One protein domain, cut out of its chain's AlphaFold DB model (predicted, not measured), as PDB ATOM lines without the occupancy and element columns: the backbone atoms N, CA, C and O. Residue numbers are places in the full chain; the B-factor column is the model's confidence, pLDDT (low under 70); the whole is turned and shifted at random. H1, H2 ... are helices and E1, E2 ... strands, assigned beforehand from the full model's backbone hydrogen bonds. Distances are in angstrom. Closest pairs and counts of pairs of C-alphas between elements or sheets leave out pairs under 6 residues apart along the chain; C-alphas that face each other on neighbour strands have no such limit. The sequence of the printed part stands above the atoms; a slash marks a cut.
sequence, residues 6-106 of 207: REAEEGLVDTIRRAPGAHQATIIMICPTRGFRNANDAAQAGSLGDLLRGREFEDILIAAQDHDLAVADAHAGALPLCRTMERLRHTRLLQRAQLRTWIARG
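This is residues 6 to 106 of the 207 residues of an uncharacterized protein of Sphingobium fuliginis (strain ATCC 27551) (UniProt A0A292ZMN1). Two small sheets, the parallel pair E3 and E4 and the hairpin E1 and E2, stand with a gap between E1 and E3; the two longest helices, H1 and H4, run the same way on one side of them, H4 next to the parallel pair. On the other side H2 packs on E2, and H3, which follows E3 by a tight link, passes near E1 with its residues 68 to 72. The printed part has 101 residues, with four named helices and four named strands in the order H1, E1, E2, H2, E3, H3, E4, H4, of mixed class, helices and strands. It is compact and rounded, with a radius of gyration of the C-alphas of 12.9 A and spans of 28 by 28 by 27 A.

E3 covers residues 59 to 63, 13.2 A from first to last C-alpha, and E4 residues 84 to 88, 13.0 A. H3, residues 66 to 74, is 12.8 A long, and H4, residues 92 to 103, is 16.2 A long and ends at C-alpha 103 (9.647, 23.225, 6.101). E1 is residues 28 to 31, beginning at C-alpha 28 (16.974, 14.111, 12.376), and E2 is residues 35 to 38. H2 is residues 48 to 52. H1, residues 6 to 17, is 16.6 A long and begins at C-alpha 6 (5.417, 6.959, 19.828).

E3 and E4 are parallel neighbours at 8 degrees, with N 60 and O 84 within hydrogen-bond range at 2.9 A. E3, H3 and E4 form a strand-helix-strand unit, two parallel neighbour strands with a helix between them along the chain, and its crossover is right-handed. The closest C-alphas of E3 and H4, those of Ala 63 and Gln 95, are 6.3 A apart. H1 and H4 are close but not clearly touching, with the C-alphas of Ile 16 and Arg 100 the closest at 7.2 A, at a shallow tilt of 29 degrees, the same way. E1 and E2 are an antiparallel hairpin at 146 degrees, with N 29 and O 37 at 2.8 A. Residues 36 to 37 of E2 also pair, antiparallel, with residues 45 to 46. The closest C-alphas of E2 and H2, those of Phe 36 and Leu 48, are 5.9 A apart; those of E1 and H3, Ile 30 and Asp 68, are 6.9 A apart. E1 and E3 are apart. In H1, H2, H3 and H4 every O i to N i+4 pair is within hydrogen-bond range.

The two C-alphas farthest apart, those of Glu 7 and Arg 83, are 33.5 A apart. The printed part has no cut, and no link is long. The mean pLDDT of the printed part is 75.2, and 34 residues are under 70, among them residues 6 to 12, 19 to 24 and 91 to 95.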
ATOM      1  N   ARG A   6       4.932   7.522  21.095       43.06
ATOM      2  CA  ARG A   6       5.417   6.959  19.828       43.06
ATOM      3  C   ARG A   6       4.490   7.267  18.647       43.06
ATOM      4  O   ARG A   6       4.960   7.716  17.610       43.06
ATOM      5  N   GLU A   7       3.178   7.119  18.829       36.97
ATOM      6  CA  GLU A   7       2.172   7.449  17.801       36.97
ATOM      7  C   GLU A   7       2.101   8.963  17.542       36.97
ATOM      8  O   GLU A   7       1.863   9.407  16.418       36.97
ATOM      9  N   ALA A   8       2.349   9.779  18.572       48.50
ATOM     10  CA  ALA A   8       2.467  11.229  18.426       48.50
ATOM     11  C   ALA A   8       3.725  11.648  17.636       48.50
ATOM     12  O   ALA A   8       3.703  12.672  16.945       48.50
ATOM     13  N   GLU A   9       4.803  10.863  17.733       57.69
ATOM     14  CA  GLU A   9       6.065  11.058  17.013       57.69
ATOM     15  C   GLU A   9       5.921  10.673  15.532       57.69
ATOM     16  O   GLU A   9       6.240  11.474  14.654       57.69
ATOM     17  N   GLU A  10       5.336   9.505  15.245       59.03
ATOM     18  CA  GLU A  10       5.042   9.046  13.877       59.03
ATOM     19  C   GLU A  10       4.057   9.978  13.162       59.03
ATOM     20  O   GLU A  10       4.304  10.396  12.031       59.03
ATOM     21  N   GLY A  11       2.996  10.419  13.848       65.81
ATOM     22  CA  GLY A  11       2.038  11.371  13.284       65.81
ATOM     23  C   GLY A  11       2.644  12.747  12.975       65.81
ATOM     24  O   GLY A  11       2.219  13.419  12.030       65.81
ATOM     25  N   LEU A  12       3.650  13.189  13.740       68.56
ATOM     26  CA  LEU A  12       4.382  14.424  13.450       68.56
ATOM     27  C   LEU A  12       5.297  14.251  12.234       68.56
ATOM     28  O   LEU A  12       5.274  15.111  11.354       68.56
ATOM     29  N   VAL A  13       6.053  13.154  12.162       70.31
ATOM     30  CA  VAL A  13       6.933  12.848  11.024       70.31
ATOM     31  C   VAL A  13       6.129  12.742   9.731       70.31
ATOM     32  O   VAL A  13       6.495  13.364   8.737       70.31
ATOM     33  N   ASP A  14       4.984  12.064   9.749       72.88
ATOM     34  CA  ASP A  14       4.099  11.982   8.585       72.88
ATOM     35  C   ASP A  14       3.505  13.338   8.197       72.88
ATOM     36  O   ASP A  14       3.399  13.663   7.014       72.88
ATOM     37  N   THR A  15       3.154  14.172   9.180       68.56
ATOM     38  CA  THR A  15       2.698  15.544   8.910       68.56
ATOM     39  C   THR A  15       3.799  16.374   8.254       68.56
ATOM     40  O   THR A  15       3.513  17.169   7.360       68.56
ATOM     41  N   ILE A  16       5.045  16.203   8.698       69.50
ATOM     42  CA  ILE A  16       6.201  16.882   8.122       69.50
ATOM     43  C   ILE A  16       6.426  16.396   6.695       69.50
ATOM     44  O   ILE A  16       6.485  17.232   5.807       69.50
ATOM     45  N   ARG A  17       6.472  15.081   6.454       72.62
ATOM     46  CA  ARG A  17       6.710  14.482   5.127       72.62
ATOM     47  C   ARG A  17       5.712  14.929   4.060       72.62
ATOM     48  O   ARG A  17       6.056  14.977   2.890       72.62
ATOM     49  N   ARG A  18       4.480  15.262   4.452       71.94
ATOM     50  CA  ARG A  18       3.442  15.775   3.539       71.94
ATOM     51  C   ARG A  18       3.598  17.257   3.191       71.94
ATOM     52  O   ARG A  18       2.807  17.775   2.406       71.94
ATOM     53  N   ALA A  19       4.529  17.974   3.816       68.12
ATOM     54  CA  ALA A  19       4.766  19.372   3.493       68.12
ATOM     55  C   ALA A  19       5.615  19.484   2.207       68.12
ATOM     56  O   ALA A  19       6.578  18.736   2.075       68.12
ATOM     57  N   PRO A  20       5.318  20.439   1.304       58.91
ATOM     58  CA  PRO A  20       5.991  20.555  -0.000       58.91
ATOM     59  C   PRO A  20       7.530  20.578   0.070       58.91
ATOM     60  O   PRO A  20       8.202  19.920  -0.709       58.91
ATOM     61  N   GLY A  21       8.115  21.231   1.081       64.19
ATOM     62  CA  GLY A  21       9.574  21.285   1.258       64.19
ATOM     63  C   GLY A  21      10.207  20.127   2.032       64.19
ATOM     64  O   GLY A  21      11.392  20.178   2.357       64.19
ATOM     65  N   ALA A  22       9.441  19.094   2.391       69.00
ATOM     66  CA  ALA A  22       9.941  18.001   3.222       69.00
ATOM     67  C   ALA A  22      10.864  17.038   2.469       69.00
ATOM     68  O   ALA A  22      11.714  16.412   3.094       69.00
ATOM     69  N   HIS A  23      10.731  16.949   1.143       66.94
ATOM     70  CA  HIS A  23      11.558  16.075   0.308       66.94
ATOM     71  C   HIS A  23      13.039  16.475   0.297       66.94
ATOM     72  O   HIS A  23      13.898  15.603   0.196       66.94
ATOM     73  N   GLN A  24      13.345  17.767   0.436       68.19
ATOM     74  CA  GLN A  24      14.721  18.262   0.552       68.19
ATOM     75  C   GLN A  24      15.196  18.387   2.005       68.19
ATOM     76  O   GLN A  24      16.396  18.471   2.267       68.19
ATOM     77  N   ALA A  25      14.280  18.379   2.974       75.62
ATOM     78  CA  ALA A  25      14.639  18.476   4.379       75.62
ATOM     79  C   ALA A  25      15.213  17.146   4.884       75.62
ATOM     80  O   ALA A  25      14.549  16.112   4.853       75.62
ATOM     81  N   THR A  26      16.423  17.171   5.447       80.88
ATOM     82  CA  THR A  26      16.897  16.063   6.287       80.88
ATOM     83  C   THR A  26      16.355  16.265   7.696       80.88
ATOM     84  O   THR A  26      16.702  17.229   8.373       80.88
ATOM     85  N   ILE A  27      15.489  15.357   8.138       84.19
ATOM     86  CA  ILE A  27      14.879  15.421   9.467       84.19
ATOM     87  C   ILE A  27      15.615  14.433  10.357       84.19
ATOM     88  O   ILE A  27      15.576  13.229  10.113       84.19
ATOM     89  N   ILE A  28      16.269  14.936  11.397       86.69
ATOM     90  CA  ILE A  28      16.974  14.111  12.376       86.69
ATOM     91  C   ILE A  28      16.212  14.178  13.695       86.69
ATOM     92  O   ILE A  28      15.931  15.261  14.205       86.69
ATOM     93  N   MET A  29      15.869  13.015  14.242       85.31
ATOM     94  CA  MET A  29      15.219  12.889  15.543       85.31
ATOM     95  C   MET A  29      16.237  12.483  16.605       85.31
ATOM     96  O   MET A  29      17.056  11.588  16.377       85.31
ATOM     97  N   ILE A  30      16.136  13.105  17.778       84.88
ATOM     98  CA  ILE A  30      16.864  12.691  18.978       84.88
ATOM     99  C   ILE A  30      16.132  11.488  19.570       84.88
ATOM    100  O   ILE A  30      14.932  11.530  19.820       84.88
ATOM    101  N   CYS A  31      16.852  10.392  19.761       79.00
ATOM    102  CA  CYS A  31      16.369   9.179  20.399       79.00
ATOM    103  C   CYS A  31      17.155   8.973  21.695       79.00
ATOM    104  O   CYS A  31      18.290   8.500  21.631       79.00
ATOM    105  N   PRO A  32      16.561   9.245  22.871       63.00
ATOM    106  CA  PRO A  32      17.273   9.217  24.153       63.00
ATOM    107  C   PRO A  32      18.041   7.915  24.432       63.00
ATOM    108  O   PRO A  32      19.051   7.925  25.121       63.00
ATOM    109  N   THR A  33      17.587   6.788  23.874       68.19
ATOM    110  CA  THR A  33      18.198   5.463  24.063       68.19
ATOM    111  C   THR A  33      19.006   4.953  22.868       68.19
ATOM    112  O   THR A  33      19.631   3.901  22.970       68.19
ATOM    113  N   ARG A  34      18.974   5.641  21.718       66.25
ATOM    114  CA  ARG A  34      19.565   5.160  20.451       66.25
ATOM    115  C   ARG A  34      20.395   6.212  19.706       66.25
ATOM    116  O   ARG A  34      20.792   5.966  18.574       66.25
ATOM    117  N   GLY A  35      20.655   7.367  20.317       82.25
ATOM    118  CA  GLY A  35      21.398   8.460  19.690       82.25
ATOM    119  C   GLY A  35      20.516   9.263  18.737       82.25
ATOM    120  O   GLY A  35      19.481   9.784  19.146       82.25
ATOM    121  N   PHE A  36      20.909   9.372  17.469       87.38
ATOM    122  CA  PHE A  36      20.166  10.121  16.456       87.38
ATOM    123  C   PHE A  36      19.657   9.182  15.361       87.38
ATOM    124  O   PHE A  36      20.318   8.205  15.005       87.38
ATOM    125  N   ARG A  37      18.487   9.490  14.795       87.31
ATOM    126  CA  ARG A  37      17.937   8.769  13.635       87.31
ATOM    127  C   ARG A  37      17.475   9.723  12.550       87.31
ATOM    128  O   ARG A  37      16.911  10.776  12.847       87.31
ATOM    129  N   ASN A  38      17.646   9.324  11.299       84.56
ATOM    130  CA  ASN A  38      17.030   9.997  10.170       84.56
ATOM    131  C   ASN A  38      15.543   9.613  10.109       84.56
ATOM    132  O   ASN A  38      15.184   8.439  10.064       84.56
ATOM    133  N   ALA A  39      14.654  10.602  10.128       80.06
ATOM    134  CA  ALA A  39      13.224  10.359  10.021       80.06
ATOM    135  C   ALA A  39      12.803   9.976   8.599       80.06
ATOM    136  O   ALA A  39      11.750   9.372   8.441       80.06
ATOM    137  N   ASN A  40      13.581  10.309   7.568       74.62
ATOM    138  CA  ASN A  40      13.281   9.948   6.179       74.62
ATOM    139  C   ASN A  40      13.715   8.517   5.847       74.62
ATOM    140  O   ASN A  40      13.090   7.877   5.009       74.62
ATOM    141  N   ASP A  41      14.732   8.007   6.539       77.62
ATOM    142  CA  ASP A  41      15.224   6.640   6.404       77.62
ATOM    143  C   ASP A  41      15.512   6.066   7.793       77.62
ATOM    144  O   ASP A  41      16.556   6.324   8.391       77.62
ATOM    145  N   ALA A  42      14.568   5.280   8.312       69.88
ATOM    146  CA  ALA A  42      14.660   4.720   9.656       69.88
ATOM    147  C   ALA A  42      15.817   3.716   9.827       69.88
ATOM    148  O   ALA A  42      16.176   3.416  10.967       69.88
ATOM    149  N   ALA A  43      16.399   3.205   8.731       76.19
ATOM    150  CA  ALA A  43      17.589   2.357   8.782       76.19
ATOM    151  C   ALA A  43      18.868   3.173   9.053       76.19
ATOM    152  O   ALA A  43      19.848   2.628   9.562       76.19
ATOM    153  N   GLN A  44      18.851   4.483   8.781       79.56
ATOM    154  CA  GLN A  44      19.940   5.401   9.112       79.56
ATOM    155  C   GLN A  44      19.793   5.910  10.551       79.56
ATOM    156  O   GLN A  44      19.128   6.913  10.830       79.56
ATOM    157  N   ALA A  45      20.459   5.223  11.475       82.94
ATOM    158  CA  ALA A  45      20.650   5.653  12.855       82.94
ATOM    159  C   ALA A  45      22.140   5.629  13.213       82.94
ATOM    160  O   ALA A  45      22.893   4.807  12.694       82.94
ATOM    161  N   GLY A  46      22.573   6.528  14.092       84.56
ATOM    162  CA  GLY A  46      23.981   6.639  14.458       84.56
ATOM    163  C   GLY A  46      24.308   7.935  15.185       84.56
ATOM    164  O   GLY A  46      23.442   8.561  15.805       84.56
ATOM    165  N   SER A  47      25.577   8.340  15.115       88.12
ATOM    166  CA  SER A  47      25.986   9.645  15.630       88.12
ATOM    167  C   SER A  47      25.425  10.770  14.753       88.12
ATOM    168  O   SER A  47      25.193  10.591  13.555       88.12
ATOM    169  N   LEU A  48      25.241  11.959  15.337       87.44
ATOM    170  CA  LEU A  48      24.815  13.133  14.573       87.44
ATOM    171  C   LEU A  48      25.788  13.430  13.419       87.44
ATOM    172  O   LEU A  48      25.353  13.725  12.311       87.44
ATOM    173  N   GLY A  49      27.094  13.277  13.654       87.31
ATOM    174  CA  GLY A  49      28.118  13.488  12.633       87.31
ATOM    175  C   GLY A  49      27.994  12.532  11.447       87.31
ATOM    176  O   GLY A  49      28.148  12.966  10.310       87.31
ATOM    177  N   ASP A  50      27.666  11.257  11.677       88.56
ATOM    178  CA  ASP A  50      27.483  10.285  10.590       88.56
ATOM    179  C   ASP A  50      26.272  10.622   9.717       88.56
ATOM    180  O   ASP A  50      26.341  10.509   8.496       88.56
ATOM    181  N   LEU A  51      25.182  11.085  10.336       87.62
ATOM    182  CA  LEU A  51      23.967  11.482   9.620       87.62
ATOM    183  C   LEU A  51      24.163  12.754   8.784       87.62
ATOM    184  O   LEU A  51      23.506  12.914   7.754       87.62
ATOM    185  N   LEU A  52      25.050  13.649   9.222       88.12
ATOM    186  CA  LEU A  52      25.345  14.916   8.550       88.12
ATOM    187  C   LEU A  52      26.486  14.807   7.526       88.12
ATOM    188  O   LEU A  52      26.602  15.663   6.651       88.12
ATOM    189  N   ARG A  53      27.333  13.773   7.612       85.06
ATOM    190  CA  ARG A  53      28.530  13.628   6.771       85.06
ATOM    191  C   ARG A  53      28.178  13.615   5.281       85.06
ATOM    192  O   ARG A  53      27.300  12.874   4.847       85.06
ATOM    193  N   GLY A  54      28.921  14.399   4.498       81.62
ATOM    194  CA  GLY A  54      28.795  14.442   3.036       81.62
ATOM    195  C   GLY A  54      27.538  15.151   2.525       81.62
ATOM    196  O   GLY A  54      27.206  15.005   1.353       81.62
ATOM    197  N   ARG A  55      26.835  15.893   3.388       81.25
ATOM    198  CA  ARG A  55      25.657  16.689   3.032       81.25
ATOM    199  C   ARG A  55      25.954  18.171   3.232       81.25
ATOM    200  O   ARG A  55      26.589  18.550   4.214       81.25
ATOM    201  N   GLU A  56      25.452  18.998   2.326       77.69
ATOM    202  CA  GLU A  56      25.494  20.453   2.458       77.69
ATOM    203  C   GLU A  56      24.162  20.962   3.004       77.69
ATOM    204  O   GLU A  56      23.091  20.493   2.613       77.69
ATOM    205  N   PHE A  57      24.233  21.909   3.938       78.38
ATOM    206  CA  PHE A  57      23.061  22.475   4.594       78.38
ATOM    207  C   PHE A  57      23.132  23.993   4.552       78.38
ATOM    208  O   PHE A  57      24.047  24.599   5.106       78.38
ATOM    209  N   GLU A  58      22.129  24.615   3.942       74.19
ATOM    210  CA  GLU A  58      21.999  26.072   3.957       74.19
ATOM    211  C   GLU A  58      21.424  26.574   5.284       74.19
ATOM    212  O   GLU A  58      21.829  27.623   5.781       74.19
ATOM    213  N   ASP A  59      20.531  25.787   5.884       76.62
ATOM    214  CA  ASP A  59      19.706  26.184   7.016       76.62
ATOM    215  C   ASP A  59      19.525  25.020   8.008       76.62
ATOM    216  O   ASP A  59      19.220  23.892   7.615       76.62
ATOM    217  N   ILE A  60      19.641  25.300   9.312       83.31
ATOM    218  CA  ILE A  60      19.404  24.333  10.396       83.31
ATOM    219  C   ILE A  60      18.375  24.885  11.384       83.31
ATOM    220  O   ILE A  60      18.502  26.002  11.887       83.31
ATOM    221  N   LEU A  61      17.376  24.065  11.717       82.44
ATOM    222  CA  LEU A  61      16.401  24.343  12.770       82.44
ATOM    223  C   LEU A  61      16.485  23.279  13.867       82.44
ATOM    224  O   LEU A  61      16.271  22.099  13.600       82.44
ATOM    225  N   ILE A  62      16.707  23.704  15.111       85.12
ATOM    226  CA  ILE A  62      16.646  22.831  16.289       85.12
ATOM    227  C   ILE A  62      15.358  23.129  17.060       85.12
ATOM    228  O   ILE A  62      15.194  24.202  17.647       85.12
ATOM    229  N   ALA A  63      14.446  22.157  17.072       81.50
ATOM    230  CA  ALA A  63      13.197  22.197  17.826       81.50
ATOM    231  C   ALA A  63      13.198  21.082  18.882       81.50
ATOM    232  O   ALA A  63      12.792  19.957  18.607       81.50
ATOM    233  N   ALA A  64      13.674  21.403  20.084       80.88
ATOM    234  CA  ALA A  64      13.791  20.479  21.211       80.88
ATOM    235  C   ALA A  64      13.355  21.165  22.517       80.88
ATOM    236  O   ALA A  64      13.178  22.385  22.549       80.88
ATOM    237  N   GLN A  65      13.151  20.388  23.580       77.38
ATOM    238  CA  GLN A  65      12.843  20.899  24.919       77.38
ATOM    239  C   GLN A  65      13.827  20.333  25.931       77.38
ATOM    240  O   GLN A  65      14.235  19.181  25.802       77.38
ATOM    241  N   ASP A  66      14.151  21.135  26.943       81.62
ATOM    242  CA  ASP A  66      14.825  20.711  28.172       81.62
ATOM    243  C   ASP A  66      16.004  19.750  27.924       81.62
ATOM    244  O   ASP A  66      17.030  20.135  27.362       81.62
ATOM    245  N   HIS A  67      15.845  18.485  28.317       81.62
ATOM    246  CA  HIS A  67      16.862  17.447  28.198       81.62
ATOM    247  C   HIS A  67      17.312  17.203  26.751       81.62
ATOM    248  O   HIS A  67      18.509  17.120  26.489       81.62
ATOM    249  N   ASP A  68      16.381  17.165  25.798       81.00
ATOM    250  CA  ASP A  68      16.707  16.933  24.387       81.00
ATOM    251  C   ASP A  68      17.503  18.108  23.803       81.00
ATOM    252  O   ASP A  68      18.356  17.928  22.931       81.00
ATOM    253  N   LEU A  69      17.272  19.323  24.311       80.69
ATOM    254  CA  LEU A  69      18.062  20.487  23.922       80.69
ATOM    255  C   LEU A  69      19.497  20.394  24.460       80.69
ATOM    256  O   LEU A  69      20.432  20.691  23.722       80.69
ATOM    257  N   ALA A  70      19.683  19.920  25.695       83.06
ATOM    258  CA  ALA A  70      21.015  19.679  26.253       83.06
ATOM    259  C   ALA A  70      21.787  18.606  25.462       83.06
ATOM    260  O   ALA A  70      22.986  18.757  25.222       83.06
ATOM    261  N   VAL A  71      21.100  17.557  24.992       84.25
ATOM    262  CA  VAL A  71      21.687  16.547  24.095       84.25
ATOM    263  C   VAL A  71      22.139  17.180  22.777       84.25
ATOM    264  O   VAL A  71      23.248  16.902  22.322       84.25
ATOM    265  N   ALA A  72      21.326  18.053  22.176       82.88
ATOM    266  CA  ALA A  72      21.710  18.773  20.961       82.88
ATOM    267  C   ALA A  72      22.919  19.699  21.191       82.88
ATOM    268  O   ALA A  72      23.835  19.720  20.368       82.88
ATOM    269  N   ASP A  73      22.958  20.423  22.313       85.31
ATOM    270  CA  ASP A  73      24.065  21.323  22.657       85.31
ATOM    271  C   ASP A  73      25.387  20.569  22.866       85.31
ATOM    272  O   ASP A  73      26.431  21.027  22.400       85.31
ATOM    273  N   ALA A  74      25.352  19.371  23.458       88.12
ATOM    274  CA  ALA A  74      26.533  18.514  23.587       88.12
ATOM    275  C   ALA A  74      27.124  18.082  22.227       88.12
ATOM    276  O   ALA A  74      28.308  17.766  22.142       88.12
ATOM    277  N   HIS A  75      26.319  18.100  21.159       88.12
ATOM    278  CA  HIS A  75      26.726  17.732  19.800       88.12
ATOM    279  C   HIS A  75      26.871  18.942  18.867       88.12
ATOM    280  O   HIS A  75      27.009  18.765  17.657       88.12
ATOM    281  N   ALA A  76      26.872  20.170  19.399       85.50
ATOM    282  CA  ALA A  76      26.943  21.384  18.587       85.50
ATOM    283  C   ALA A  76      28.179  21.425  17.670       85.50
ATOM    284  O   ALA A  76      28.094  21.942  16.562       85.50
ATOM    285  N   GLY A  77      29.298  20.818  18.085       86.19
ATOM    286  CA  GLY A  77      30.516  20.718  17.271       86.19
ATOM    287  C   GLY A  77      30.396  19.824  16.028       86.19
ATOM    288  O   GLY A  77      31.248  19.901  15.151       86.19
ATOM    289  N   ALA A  78      29.355  18.991  15.933       87.50
ATOM    290  CA  ALA A  78      29.066  18.187  14.745       87.50
ATOM    291  C   ALA A  78      28.145  18.909  13.744       87.50
ATOM    292  O   ALA A  78      27.939  18.402  12.641       87.50
ATOM    293  N   LEU A  79      27.565  20.058  14.117       86.44
ATOM    294  CA  LEU A  79      26.694  20.825  13.232       86.44
ATOM    295  C   LEU A  79      27.539  21.565  12.182       86.44
ATOM    296  O   LEU A  79      28.514  22.226  12.546       86.44
ATOM    297  N   PRO A  80      27.179  21.495  10.890       82.62
ATOM    298  CA  PRO A  80      27.875  22.242   9.856       82.62
ATOM    299  C   PRO A  80      27.606  23.740  10.008       82.62
ATOM    300  O   PRO A  80      26.581  24.169  10.545       82.62
ATOM    301  N   LEU A  81      28.531  24.543   9.488       80.75
ATOM    302  CA  LEU A  81      28.305  25.971   9.326       80.75
ATOM    303  C   LEU A  81      27.274  26.178   8.220       80.75
ATOM    304  O   LEU A  81      27.438  25.683   7.108       80.75
ATOM    305  N   CYS A  82      26.218  26.914   8.538       78.75
ATOM    306  CA  CYS A  82      25.111  27.179   7.636       78.75
ATOM    307  C   CYS A  82      24.745  28.668   7.681       78.75
ATOM    308  O   CYS A  82      25.114  29.389   8.614       78.75
ATOM    309  N   ARG A  83      24.034  29.144   6.658       68.31
ATOM    310  CA  ARG A  83      23.629  30.549   6.532       68.31
ATOM    311  C   ARG A  83      22.690  30.960   7.662       68.31
ATOM    312  O   ARG A  83      22.843  32.051   8.209       68.31
ATOM    313  N   THR A  84      21.738  30.093   8.010       69.31
ATOM    314  CA  THR A  84      20.792  30.340   9.104       69.31
ATOM    315  C   THR A  84      20.762  29.164  10.066       69.31
ATOM    316  O   THR A  84      20.562  28.022   9.660       69.31
ATOM    317  N   MET A  85      20.901  29.438  11.362       77.75
ATOM    318  CA  MET A  85      20.714  28.447  12.420       77.75
ATOM    319  C   MET A  85      19.744  29.000  13.466       77.75
ATOM    320  O   MET A  85      20.053  29.978  14.143       77.75
ATOM    321  N   GLU A  86      18.568  28.385  13.603       74.00
ATOM    322  CA  GLU A  86      17.544  28.806  14.567       74.00
ATOM    323  C   GLU A  86      17.288  27.738  15.640       74.00
ATOM    324  O   GLU A  86      17.244  26.535  15.376       74.00
ATOM    325  N   ARG A  87      17.089  28.196  16.883       75.88
ATOM    326  CA  ARG A  87      16.797  27.359  18.055       75.88
ATOM    327  C   ARG A  87      15.467  27.774  18.663       75.88
ATOM    328  O   ARG A  87      15.325  28.895  19.147       75.88
ATOM    329  N   LEU A  88      14.500  26.864  18.683       71.06
ATOM    330  CA  LEU A  88      13.164  27.160  19.191       71.06
ATOM    331  C   LEU A  88      13.038  26.694  20.640       71.06
ATOM    332  O   LEU A  88      12.912  25.502  20.888       71.06
ATOM    333  N   ARG A  89      13.010  27.627  21.597       67.44
ATOM    334  CA  ARG A  89      12.786  27.347  23.037       67.44
ATOM    335  C   ARG A  89      11.339  27.594  23.488       67.44
ATOM    336  O   ARG A  89      11.050  27.739  24.669       67.44
ATOM    337  N   HIS A  90      10.430  27.731  22.531       71.31
ATOM    338  CA  HIS A  90       9.031  28.060  22.784       71.31
ATOM    339  C   HIS A  90       8.201  26.835  23.158       71.31
ATOM    340  O   HIS A  90       8.665  25.714  23.028       71.31
ATOM    341  N   THR A  91       6.935  27.031  23.535       69.81
ATOM    342  CA  THR A  91       5.984  25.929  23.747       69.81
ATOM    343  C   THR A  91       5.920  24.984  22.537       69.81
ATOM    344  O   THR A  91       6.080  25.410  21.391       69.81
ATOM    345  N   ARG A  92       5.607  23.699  22.767       69.31
ATOM    346  CA  ARG A  92       5.490  22.681  21.700       69.31
ATOM    347  C   ARG A  92       4.545  23.097  20.566       69.31
ATOM    348  O   ARG A  92       4.786  22.778  19.404       69.31
ATOM    349  N   LEU A  93       3.472  23.822  20.889       66.56
ATOM    350  CA  LEU A  93       2.532  24.344  19.896       66.56
ATOM    351  C   LEU A  93       3.206  25.360  18.962       66.56
ATOM    352  O   LEU A  93       3.067  25.256  17.741       66.56
ATOM    353  N   LEU A  94       3.958  26.312  19.522       63.78
ATOM    354  CA  LEU A  94       4.665  27.325  18.743       63.78
ATOM    355  C   LEU A  94       5.832  26.711  17.956       63.78
ATOM    356  O   LEU A  94       5.986  27.022  16.776       63.78
ATOM    357  N   GLN A  95       6.554  25.750  18.541       68.75
ATOM    358  CA  GLN A  95       7.569  24.966  17.831       68.75
ATOM    359  C   GLN A  95       6.987  24.255  16.606       68.75
ATOM    360  O   GLN A  95       7.553  24.351  15.524       68.75
ATOM    361  N   ARG A  96       5.821  23.601  16.727       71.19
ATOM    362  CA  ARG A  96       5.142  22.961  15.583       71.19
ATOM    363  C   ARG A  96       4.758  23.973  14.504       71.19
ATOM    364  O   ARG A  96       4.902  23.682  13.318       71.19
ATOM    365  N   ALA A  97       4.264  25.150  14.886       65.81
ATOM    366  CA  ALA A  97       3.906  26.198  13.930       65.81
ATOM    367  C   ALA A  97       5.138  26.755  13.190       65.81
ATOM    368  O   ALA A  97       5.108  26.924  11.967       65.81
ATOM    369  N   GLN A  98       6.234  26.992  13.910       67.19
ATOM    370  CA  GLN A  98       7.501  27.462  13.347       67.19
ATOM    371  C   GLN A  98       8.166  26.396  12.477       67.19
ATOM    372  O   GLN A  98       8.565  26.707  11.361       67.19
ATOM    373  N   LEU A  99       8.178  25.133  12.911       72.12
ATOM    374  CA  LEU A  99       8.668  23.999  12.128       72.12
ATOM    375  C   LEU A  99       7.926  23.877  10.793       72.12
ATOM    376  O   LEU A  99       8.556  23.804   9.744       72.12
ATOM    377  N   ARG A 100       6.588  23.948  10.796       71.00
ATOM    378  CA  ARG A 100       5.796  23.967   9.552       71.00
ATOM    379  C   ARG A 100       6.154  25.150   8.656       71.00
ATOM    380  O   ARG A 100       6.230  24.999   7.444       71.00
ATOM    381  N   THR A 101       6.372  26.320   9.252       68.31
ATOM    382  CA  THR A 101       6.782  27.524   8.518       68.31
ATOM    383  C   THR A 101       8.167  27.357   7.899       68.31
ATOM    384  O   THR A 101       8.387  27.843   6.792       68.31
ATOM    385  N   TRP A 102       9.076  26.677   8.600       72.38
ATOM    386  CA  TRP A 102      10.433  26.375   8.158       72.38
ATOM    387  C   TRP A 102      10.444  25.371   7.014       72.38
ATOM    388  O   TRP A 102      10.997  25.664   5.965       72.38
ATOM    389  N   ILE A 103       9.749  24.240   7.160       69.50
ATOM    390  CA  ILE A 103       9.647  23.225   6.101       69.50
ATOM    391  C   ILE A 103       8.968  23.803   4.861       69.50
ATOM    392  O   ILE A 103       9.369  23.497   3.751       69.50
ATOM    393  N   ALA A 104       7.992  24.700   5.022       65.00
ATOM    394  CA  ALA A 104       7.386  25.395   3.888       65.00
ATOM    395  C   ALA A 104       8.360  26.326   3.132       65.00
ATOM    396  O   ALA A 104       7.985  26.842   2.082       65.00
ATOM    397  N   ARG A 105       9.551  26.628   3.679       63.38
ATOM    398  CA  ARG A 105      10.644  27.302   2.948       63.38
ATOM    399  C   ARG A 105      11.426  26.324   2.073       63.38
ATOM    400  O   ARG A 105      12.004  26.771   1.092       63.38
ATOM    401  N   GLY A 106      11.456  25.046   2.458       59.62
ATOM    402  CA  GLY A 106      12.095  23.990   1.692       59.62
ATOM    403  C   GLY A 106      11.452  23.877   0.319       59.62
ATOM    404  O   GLY A 106      10.247  24.088   0.162       59.62
TER     405      GLY A 106